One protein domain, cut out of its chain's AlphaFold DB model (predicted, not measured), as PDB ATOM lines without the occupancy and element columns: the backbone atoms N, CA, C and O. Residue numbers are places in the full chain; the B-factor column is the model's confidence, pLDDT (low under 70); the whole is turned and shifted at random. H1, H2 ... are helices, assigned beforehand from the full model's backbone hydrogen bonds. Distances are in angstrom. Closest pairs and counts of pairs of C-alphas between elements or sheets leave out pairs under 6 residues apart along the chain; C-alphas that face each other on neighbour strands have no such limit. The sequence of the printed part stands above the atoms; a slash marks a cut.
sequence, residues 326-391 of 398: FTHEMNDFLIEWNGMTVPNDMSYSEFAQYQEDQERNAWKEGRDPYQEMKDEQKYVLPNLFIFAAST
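Overview. This is residues 326 to 391 of the 398 residues of an uncharacterized protein of Lentithecium fluviatile CBS 122367 (UniProt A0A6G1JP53). Helix H1 begins near H2, and the long H2 turns through a tight link into H3, which together form an open corner. Residues 378 to 384 and 386 to 391 stick out as a tail. The printed part has 66 residues, of which 40 are in three named helices, H1, H2 and H3 in chain order; there is no named strand, and the class is all helix. The whole is only just loose, close to compact, with a radius of gyration of the C-alphas of 13.2 A and spans of 32 by 32 by 21 A.

Along the chain. H1, residues 328 to 338, begins at C-alpha (-2.350, 35.022, -20.580) and is 15.7 A long. H2, residues 348 to 364, is 24.3 A. H3, residues 369 to 380, is 16.1 A and ends at C-alpha (14.377, 43.038, -25.317).

Arrangement. H1 and H2 are close but not clearly touching, at a steep tilt of 53 degrees, opposite ways; their closest C-alphas, His 328 and Ala 352, are 7.0 A apart. H2, with residues 359 to 363 alone, and H3, with Pro 369 alone, only just touch, only at the corner, with 3 pairs of C-alphas within 8 A; the closest, Glu 359 and Pro 369, are 6.1 A apart. Their lines are about perpendicular at 75 degrees. H1 and H3 are apart. Every O i to N i+4 pair is within hydrogen-bond range in H2, against 6 of 7 in H1 and 7 of 8 in H3.

Size, cuts and confidence. The farthest C-alphas, Asp 345 and Ser 390, are 36.4 A apart. The printed part has no cut and no long link. Its mean pLDDT is 71.4; residues 329 to 342 and 377 to 391 are under 70.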
ATOM      1  N   PHE A 326      -5.081  39.803 -22.113       84.19
ATOM      2  CA  PHE A 326      -4.118  39.645 -23.217       84.19
ATOM      3  C   PHE A 326      -2.859  38.869 -22.809       84.19
ATOM      4  O   PHE A 326      -2.423  37.961 -23.516       84.19
ATOM      5  N   THR A 327      -2.331  39.169 -21.624       80.25
ATOM      6  CA  THR A 327      -1.065  38.630 -21.097       80.25
ATOM      7  C   THR A 327      -1.062  37.119 -20.826       80.25
ATOM      8  O   THR A 327       0.006  36.533 -20.658       80.25
ATOM      9  N   HIS A 328      -2.224  36.456 -20.856       77.62
ATOM     10  CA  HIS A 328      -2.350  35.022 -20.580       77.62
ATOM     11  C   HIS A 328      -1.417  34.139 -21.431       77.62
ATOM     12  O   HIS A 328      -0.703  33.303 -20.881       77.62
ATOM     13  N   GLU A 329      -1.372  34.362 -22.748       67.62
ATOM     14  CA  GLU A 329      -0.594  33.546 -23.699       67.62
ATOM     15  C   GLU A 329       0.913  33.665 -23.524       67.62
ATOM     16  O   GLU A 329       1.654  32.707 -23.754       67.62
ATOM     17  N   MET A 330       1.383  34.836 -23.093       64.44
ATOM     18  CA  MET A 330       2.803  35.012 -22.843       64.44
ATOM     19  C   MET A 330       3.291  34.099 -21.731       64.44
ATOM     20  O   MET A 330       4.455  33.724 -21.757       64.44
ATOM     21  N   ASN A 331       2.441  33.692 -20.791       61.09
ATOM     22  CA  ASN A 331       2.878  32.788 -19.734       61.09
ATOM     23  C   ASN A 331       3.045  31.377 -20.220       61.09
ATOM     24  O   ASN A 331       4.053  30.772 -19.889       61.09
ATOM     25  N   ASP A 332       2.103  30.868 -21.004       63.28
ATOM     26  CA  ASP A 332       2.229  29.524 -21.557       63.28
ATOM     27  C   ASP A 332       3.531  29.440 -22.366       63.28
ATOM     28  O   ASP A 332       4.348  28.549 -22.146       63.28
ATOM     29  N   PHE A 333       3.815  30.474 -23.166       61.56
ATOM     30  CA  PHE A 333       5.070  30.582 -23.900       61.56
ATOM     31  C   PHE A 333       6.311  30.759 -23.000       61.56
ATOM     32  O   PHE A 333       7.323  30.095 -23.207       61.56
ATOM     33  N   LEU A 334       6.282  31.648 -22.000       58.75
ATOM     34  CA  LEU A 334       7.435  31.933 -21.131       58.75
ATOM     35  C   LEU A 334       7.747  30.781 -20.165       58.75
ATOM     36  O   LEU A 334       8.924  30.530 -19.888       58.75
ATOM     37  N   ILE A 335       6.722  30.086 -19.672       61.94
ATOM     38  CA  ILE A 335       6.845  28.898 -18.820       61.94
ATOM     39  C   ILE A 335       7.448  27.751 -19.638       61.94
ATOM     40  O   ILE A 335       8.404  27.123 -19.182       61.94
ATOM     41  N   GLU A 336       6.955  27.513 -20.859       60.34
ATOM     42  CA  GLU A 336       7.480  26.458 -21.735       60.34
ATOM     43  C   GLU A 336       8.895  26.759 -22.254       60.34
ATOM     44  O   GLU A 336       9.743  25.865 -22.280       60.34
ATOM     45  N   TRP A 337       9.181  28.002 -22.652       55.31
ATOM     46  CA  TRP A 337      10.422  28.344 -23.355       55.31
ATOM     47  C   TRP A 337      11.600  28.658 -22.428       55.31
ATOM     48  O   TRP A 337      12.721  28.214 -22.675       55.31
ATOM     49  N   ASN A 338      11.376  29.423 -21.355       53.06
ATOM     50  CA  ASN A 338      12.466  29.876 -20.485       53.06
ATOM     51  C   ASN A 338      12.669  28.985 -19.255       53.06
ATOM     52  O   ASN A 338      13.552  29.270 -18.446       53.06
ATOM     53  N   GLY A 339      11.834  27.955 -19.069       56.91
ATOM     54  CA  GLY A 339      11.782  27.215 -17.809       56.91
ATOM     55  C   GLY A 339      11.515  28.137 -16.615       56.91
ATOM     56  O   GLY A 339      11.904  27.808 -15.493       56.91
ATOM     57  N   MET A 340      10.907  29.309 -16.854       56.47
ATOM     58  CA  MET A 340      10.480  30.195 -15.783       56.47
ATOM     59  C   MET A 340       9.358  29.480 -15.050       56.47
ATOM     60  O   MET A 340       8.235  29.372 -15.533       56.47
ATOM     61  N   THR A 341       9.689  28.939 -13.885       58.28
ATOM     62  CA  THR A 341       8.689  28.412 -12.974       58.28
ATOM     63  C   THR A 341       7.845  29.583 -12.493       58.28
ATOM     64  O   THR A 341       8.389  30.633 -12.136       58.28
ATOM     65  N   VAL A 342       6.522  29.391 -12.450       63.69
ATOM     66  CA  VAL A 342       5.636  30.203 -11.602       63.69
ATOM     67  C   VAL A 342       6.360  30.403 -10.263       63.69
ATOM     68  O   VAL A 342       6.962  29.428  -9.794       63.69
ATOM     69  N   PRO A 343       6.408  31.627  -9.687       73.25
ATOM     70  CA  PRO A 343       7.100  31.858  -8.422       73.25
ATOM     71  C   PRO A 343       6.788  30.717  -7.454       73.25
ATOM     72  O   PRO A 343       5.619  30.383  -7.303       73.25
ATOM     73  N   ASN A 344       7.813  30.079  -6.874       70.19
ATOM     74  CA  ASN A 344       7.678  28.773  -6.200       70.19
ATOM     75  C   ASN A 344       6.594  28.726  -5.103       70.19
ATOM     76  O   ASN A 344       6.164  27.641  -4.720       70.19
ATOM     77  N   ASP A 345       6.151  29.890  -4.627       82.12
ATOM     78  CA  ASP A 345       5.139  30.069  -3.588       82.12
ATOM     79  C   ASP A 345       3.722  30.345  -4.139       82.12
ATOM     80  O   ASP A 345       2.822  30.664  -3.365       82.12
ATOM     81  N   MET A 346       3.504  30.256  -5.457       84.06
ATOM     82  CA  MET A 346       2.247  30.615  -6.119       84.06
ATOM     83  C   MET A 346       1.756  29.494  -7.044       84.06
ATOM     84  O   MET A 346       2.503  28.929  -7.842       84.06
ATOM     85  N   SER A 347       0.468  29.174  -6.963       85.25
ATOM     86  CA  SER A 347      -0.201  28.275  -7.905       85.25
ATOM     87  C   SER A 347      -0.409  28.945  -9.269       85.25
ATOM     88  O   SER A 347      -0.485  30.169  -9.379       85.25
ATOM     89  N   TYR A 348      -0.578  28.151 -10.332       79.44
ATOM     90  CA  TYR A 348      -0.869  28.690 -11.669       79.44
ATOM     91  C   TYR A 348      -2.133  29.567 -11.685       79.44
ATOM     92  O   TYR A 348      -2.152  30.612 -12.330       79.44
ATOM     93  N   SER A 349      -3.173  29.185 -10.936       81.69
ATOM     94  CA  SER A 349      -4.403  29.975 -10.815       81.69
ATOM     95  C   SER A 349      -4.181  31.321 -10.131       81.69
ATOM     96  O   SER A 349      -4.725  32.323 -10.586       81.69
ATOM     97  N   GLU A 350      -3.376  31.365  -9.066       86.25
ATOM     98  CA  GLU A 350      -3.052  32.621  -8.376       86.25
ATOM     99  C   GLU A 350      -2.230  33.544  -9.277       86.25
ATOM    100  O   GLU A 350      -2.483  34.746  -9.324       86.25
ATOM    101  N   PHE A 351      -1.301  32.983 -10.053       84.19
ATOM    102  CA  PHE A 351      -0.499  33.750 -10.999       84.19
ATOM    103  C   PHE A 351      -1.333  34.308 -12.154       84.19
ATOM    104  O   PHE A 351      -1.200  35.481 -12.500       84.19
ATOM    105  N   ALA A 352      -2.239  33.500 -12.711       84.25
ATOM    106  CA  ALA A 352      -3.168  33.949 -13.742       84.25
ATOM    107  C   ALA A 352      -4.090  35.073 -13.233       84.25
ATOM    108  O   ALA A 352      -4.331  36.036 -13.959       84.25
ATOM    109  N   GLN A 353      -4.567  34.978 -11.986       88.50
ATOM    110  CA  GLN A 353      -5.368  36.034 -11.359       88.50
ATOM    111  C   GLN A 353      -4.552  37.313 -11.146       88.50
ATOM    112  O   GLN A 353      -4.998  38.389 -11.530       88.50
ATOM    113  N   TYR A 354      -3.336  37.196 -10.605       89.25
ATOM    114  CA  TYR A 354      -2.445  38.337 -10.392       89.25
ATOM    115  C   TYR A 354      -2.218  39.135 -11.682       89.25
ATOM    116  O   TYR A 354      -2.233  40.363 -11.667       89.25
ATOM    117  N   GLN A 355      -2.035  38.454 -12.811       86.88
ATOM    118  CA  GLN A 355      -1.844  39.130 -14.092       86.88
ATOM    119  C   GLN A 355      -3.098  39.791 -14.626       86.88
ATOM    120  O   GLN A 355      -3.022  40.910 -15.128       86.88
ATOM    121  N   GLU A 356      -4.243  39.126 -14.493       91.81
ATOM    122  CA  GLU A 356      -5.516  39.756 -14.813       91.81
ATOM    123  C   GLU A 356      -5.686  41.059 -14.023       91.81
ATOM    124  O   GLU A 356      -6.062  42.081 -14.598       91.81
ATOM    125  N   ASP A 357      -5.364  41.042 -12.728       92.56
ATOM    126  CA  ASP A 357      -5.477  42.210 -11.858       92.56
ATOM    127  C   ASP A 357      -4.513  43.327 -12.285       92.56
ATOM    128  O   ASP A 357      -4.906  44.495 -12.330       92.56
ATOM    129  N   GLN A 358      -3.273  42.991 -12.659       91.44
ATOM    130  CA  GLN A 358      -2.308  43.958 -13.197       91.44
ATOM    131  C   GLN A 358      -2.797  44.588 -14.502       91.44
ATOM    132  O   GLN A 358      -2.777  45.810 -14.648       91.44
ATOM    133  N   GLU A 359      -3.283  43.768 -15.433       93.50
ATOM    134  CA  GLU A 359      -3.799  44.229 -16.719       93.50
ATOM    135  C   GLU A 359      -5.035  45.119 -16.528       93.50
ATOM    136  O   GLU A 359      -5.137  46.194 -17.120       93.50
ATOM    137  N   ARG A 360      -5.947  44.726 -15.632       93.50
ATOM    138  CA  ARG A 360      -7.119  45.523 -15.250       93.50
ATOM    139  C   ARG A 360      -6.725  46.857 -14.623       93.50
ATOM    140  O   ARG A 360      -7.320  47.875 -14.970       93.50
ATOM    141  N   ASN A 361      -5.744  46.875 -13.721       93.44
ATOM    142  CA  ASN A 361      -5.268  48.105 -13.086       93.44
ATOM    143  C   ASN A 361      -4.616  49.050 -14.096       93.44
ATOM    144  O   ASN A 361      -4.922  50.239 -14.100       93.44
ATOM    145  N   ALA A 362      -3.794  48.526 -15.002       93.31
ATOM    146  CA  ALA A 362      -3.203  49.319 -16.070       93.31
ATOM    147  C   ALA A 362      -4.283  49.935 -16.980       93.31
ATOM    148  O   ALA A 362      -4.262  51.145 -17.212       93.31
ATOM    149  N   TRP A 363      -5.303  49.165 -17.378       93.06
ATOM    150  CA  TRP A 363      -6.443  49.712 -18.122       93.06
ATOM    151  C   TRP A 363      -7.200  50.801 -17.349       93.06
ATOM    152  O   TRP A 363      -7.566  51.818 -17.941       93.06
ATOM    153  N   LYS A 364      -7.408  50.632 -16.035       90.31
ATOM    154  CA  LYS A 364      -8.033  51.651 -15.166       90.31
ATOM    155  C   LYS A 364      -7.212  52.942 -15.096       90.31
ATOM    156  O   LYS A 364      -7.782  54.025 -15.011       90.31
ATOM    157  N   GLU A 365      -5.891  52.838 -15.171       93.38
ATOM    158  CA  GLU A 365      -4.965  53.974 -15.230       93.38
ATOM    159  C   GLU A 365      -4.878  54.609 -16.632       93.38
ATOM    160  O   GLU A 365      -4.136  55.570 -16.830       93.38
ATOM    161  N   GLY A 366      -5.632  54.096 -17.613       92.69
ATOM    162  CA  GLY A 366      -5.589  54.552 -19.003       92.69
ATOM    163  C   GLY A 366      -4.342  54.094 -19.761       92.69
ATOM    164  O   GLY A 366      -4.058  54.612 -20.842       92.69
ATOM    165  N   ARG A 367      -3.598  53.135 -19.203       93.12
ATOM    166  CA  ARG A 367      -2.450  52.496 -19.838       93.12
ATOM    167  C   ARG A 367      -2.929  51.292 -20.637       93.12
ATOM    168  O   ARG A 367      -3.813  50.566 -20.194       93.12
ATOM    169  N   ASP A 368      -2.371  51.110 -21.827       89.81
ATOM    170  CA  ASP A 368      -2.658  49.963 -22.686       89.81
ATOM    171  C   ASP A 368      -1.551  48.916 -22.471       89.81
ATOM    172  O   ASP A 368      -0.448  49.094 -22.998       89.81
ATOM    173  N   PRO A 369      -1.812  47.836 -21.710       86.88
ATOM    174  CA  PRO A 369      -0.797  46.839 -21.366       86.88
ATOM    175  C   PRO A 369      -0.222  46.155 -22.601       86.88
ATOM    176  O   PRO A 369       0.941  45.762 -22.620       86.88
ATOM    177  N   TYR A 370      -1.027  46.028 -23.656       81.38
ATOM    178  CA  TYR A 370      -0.597  45.426 -24.905       81.38
ATOM    179  C   TYR A 370       0.375  46.337 -25.654       81.38
ATOM    180  O   TYR A 370       1.376  45.863 -26.198       81.38
ATOM    181  N   GLN A 371       0.109  47.644 -25.664       84.94
ATOM    182  CA  GLN A 371       1.019  48.613 -26.266       84.94
ATOM    183  C   GLN A 371       2.321  48.735 -25.465       84.94
ATOM    184  O   GLN A 371       3.393  48.683 -26.065       84.94
ATOM    185  N   GLU A 372       2.243  48.803 -24.132       85.62
ATOM    186  CA  GLU A 372       3.421  48.809 -23.252       85.62
ATOM    187  C   GLU A 372       4.301  47.580 -23.492       85.62
ATOM    188  O   GLU A 372       5.499  47.698 -23.727       85.62
ATOM    189  N   MET A 373       3.687  46.400 -23.538       78.69
ATOM    190  CA  MET A 373       4.371  45.140 -23.804       78.69
ATOM    191  C   MET A 373       5.006  45.098 -25.198       78.69
ATOM    192  O   MET A 373       6.138  44.641 -25.346       78.69
ATOM    193  N   LYS A 374       4.311  45.581 -26.237       77.31
ATOM    194  CA  LYS A 374       4.889  45.710 -27.586       77.31
ATOM    195  C   LYS A 374       6.102  46.629 -27.594       77.31
ATOM    196  O   LYS A 374       7.100  46.321 -28.255       77.31
ATOM    197  N   ASP A 375       6.012  47.741 -26.876       81.38
ATOM    198  CA  ASP A 375       7.094  48.704 -26.764       81.38
ATOM    199  C   ASP A 375       8.278  48.098 -26.002       81.38
ATOM    200  O   ASP A 375       9.400  48.195 -26.486       81.38
ATOM    201  N   GLU A 376       8.056  47.373 -24.903       74.31
ATOM    202  CA  GLU A 376       9.100  46.652 -24.161       74.31
ATOM    203  C   GLU A 376       9.751  45.528 -24.984       74.31
ATOM    204  O   GLU A 376      10.980  45.436 -25.060       74.31
ATOM    205  N   GLN A 377       8.959  44.697 -25.668       66.62
ATOM    206  CA  GLN A 377       9.463  43.596 -26.500       66.62
ATOM    207  C   GLN A 377      10.361  44.086 -27.640       66.62
ATOM    208  O   GLN A 377      11.349  43.422 -27.971       66.62
ATOM    209  N   LYS A 378      10.075  45.271 -28.197       62.50
ATOM    210  CA  LYS A 378      10.921  45.927 -29.203       62.50
ATOM    211  C   LYS A 378      12.351  46.169 -28.702       62.50
ATOM    212  O   LYS A 378      13.275  46.184 -29.514       62.50
ATOM    213  N   TYR A 379      12.545  46.337 -27.392       53.09
ATOM    214  CA  TYR A 379      13.860  46.571 -26.790       53.09
ATOM    215  C   TYR A 379      14.556  45.293 -26.306       53.09
ATOM    216  O   TYR A 379      15.784  45.274 -26.249       53.09
ATOM    217  N   VAL A 380      13.810  44.230 -25.978       52.19
ATOM    218  CA  VAL A 380      14.377  43.038 -25.317       52.19
ATOM    219  C   VAL A 380      14.669  41.886 -26.289       52.19
ATOM    220  O   VAL A 380      15.667  41.194 -26.102       52.19
ATOM    221  N   LEU A 381      13.870  41.666 -27.347       46.00
ATOM    222  CA  LEU A 381      14.022  40.483 -28.218       46.00
ATOM    223  C   LEU A 381      13.753  40.775 -29.711       46.00
ATOM    224  O   LEU A 381      12.720  40.368 -30.244       46.00
ATOM    225  N   PRO A 382      14.705  41.380 -30.450       45.53
ATOM    226  CA  PRO A 382      14.551  41.621 -31.892       45.53
ATOM    227  C   PRO A 382      14.382  40.341 -32.736       45.53
ATOM    228  O   PRO A 382      13.875  40.406 -33.851       45.53
ATOM    229  N   ASN A 383      14.793  39.174 -32.219       40.88
ATOM    230  CA  ASN A 383      14.876  37.918 -32.977       40.88
ATOM    231  C   ASN A 383      13.747  36.901 -32.702       40.88
ATOM    232  O   ASN A 383      13.725  35.865 -33.360       40.88
ATOM    233  N   LEU A 384      12.811  37.154 -31.775       45.62
ATOM    234  CA  LEU A 384      11.692  36.224 -31.501       45.62
ATOM    235  C   LEU A 384      10.427  36.492 -32.344       45.62
ATOM    236  O   LEU A 384       9.473  35.718 -32.304       45.62
ATOM    237  N   PHE A 385      10.425  37.554 -33.153       43.25
ATOM    238  CA  PHE A 385       9.241  38.066 -33.857       43.25
ATOM    239  C   PHE A 385       8.736  37.231 -35.049       43.25
ATOM    240  O   PHE A 385       7.744  37.609 -35.672       43.25
ATOM    241  N   ILE A 386       9.352  36.090 -35.371       42.97
ATOM    242  CA  ILE A 386       8.903  35.267 -36.509       42.97
ATOM    243  C   ILE A 386       7.576  34.540 -36.200       42.97
ATOM    244  O   ILE A 386       6.816  34.268 -37.123       42.97
ATOM    245  N   PHE A 387       7.227  34.310 -34.928       40.91
ATOM    246  CA  PHE A 387       6.018  33.546 -34.575       40.91
ATOM    247  C   PHE A 387       4.747  34.382 -34.330       40.91
ATOM    248  O   PHE A 387       3.655  33.872 -34.560       40.91
ATOM    249  N   ALA A 388       4.850  35.661 -33.945       39.97
ATOM    250  CA  ALA A 388       3.683  36.496 -33.601       39.97
ATOM    251  C   ALA A 388       3.288  37.537 -34.674       39.97
ATOM    252  O   ALA A 388       2.206  38.115 -34.614       39.97
ATOM    253  N   ALA A 389       4.138  37.804 -35.673       35.56
ATOM    254  CA  ALA A 389       3.919  38.910 -36.617       35.56
ATOM    255  C   ALA A 389       2.936  38.614 -37.770       35.56
ATOM    256  O   ALA A 389       2.532  39.540 -38.469       35.56
ATOM    257  N   SER A 390       2.529  37.360 -37.992       37.81
ATOM    258  CA  SER A 390       1.779  36.975 -39.203       37.81
ATOM    259  C   SER A 390       0.261  37.240 -39.153       37.81
ATOM    260  O   SER A 390      -0.426  36.975 -40.140       37.81
ATOM    261  N   THR A 391      -0.296  37.752 -38.053       43.69
ATOM    262  CA  THR A 391      -1.747  38.012 -37.926       43.69
ATOM    263  C   THR A 391      -2.141  39.486 -38.043       43.69
ATOM    264  O   THR A 391      -3.331  39.785 -38.105       43.69
TER     265      THR A 391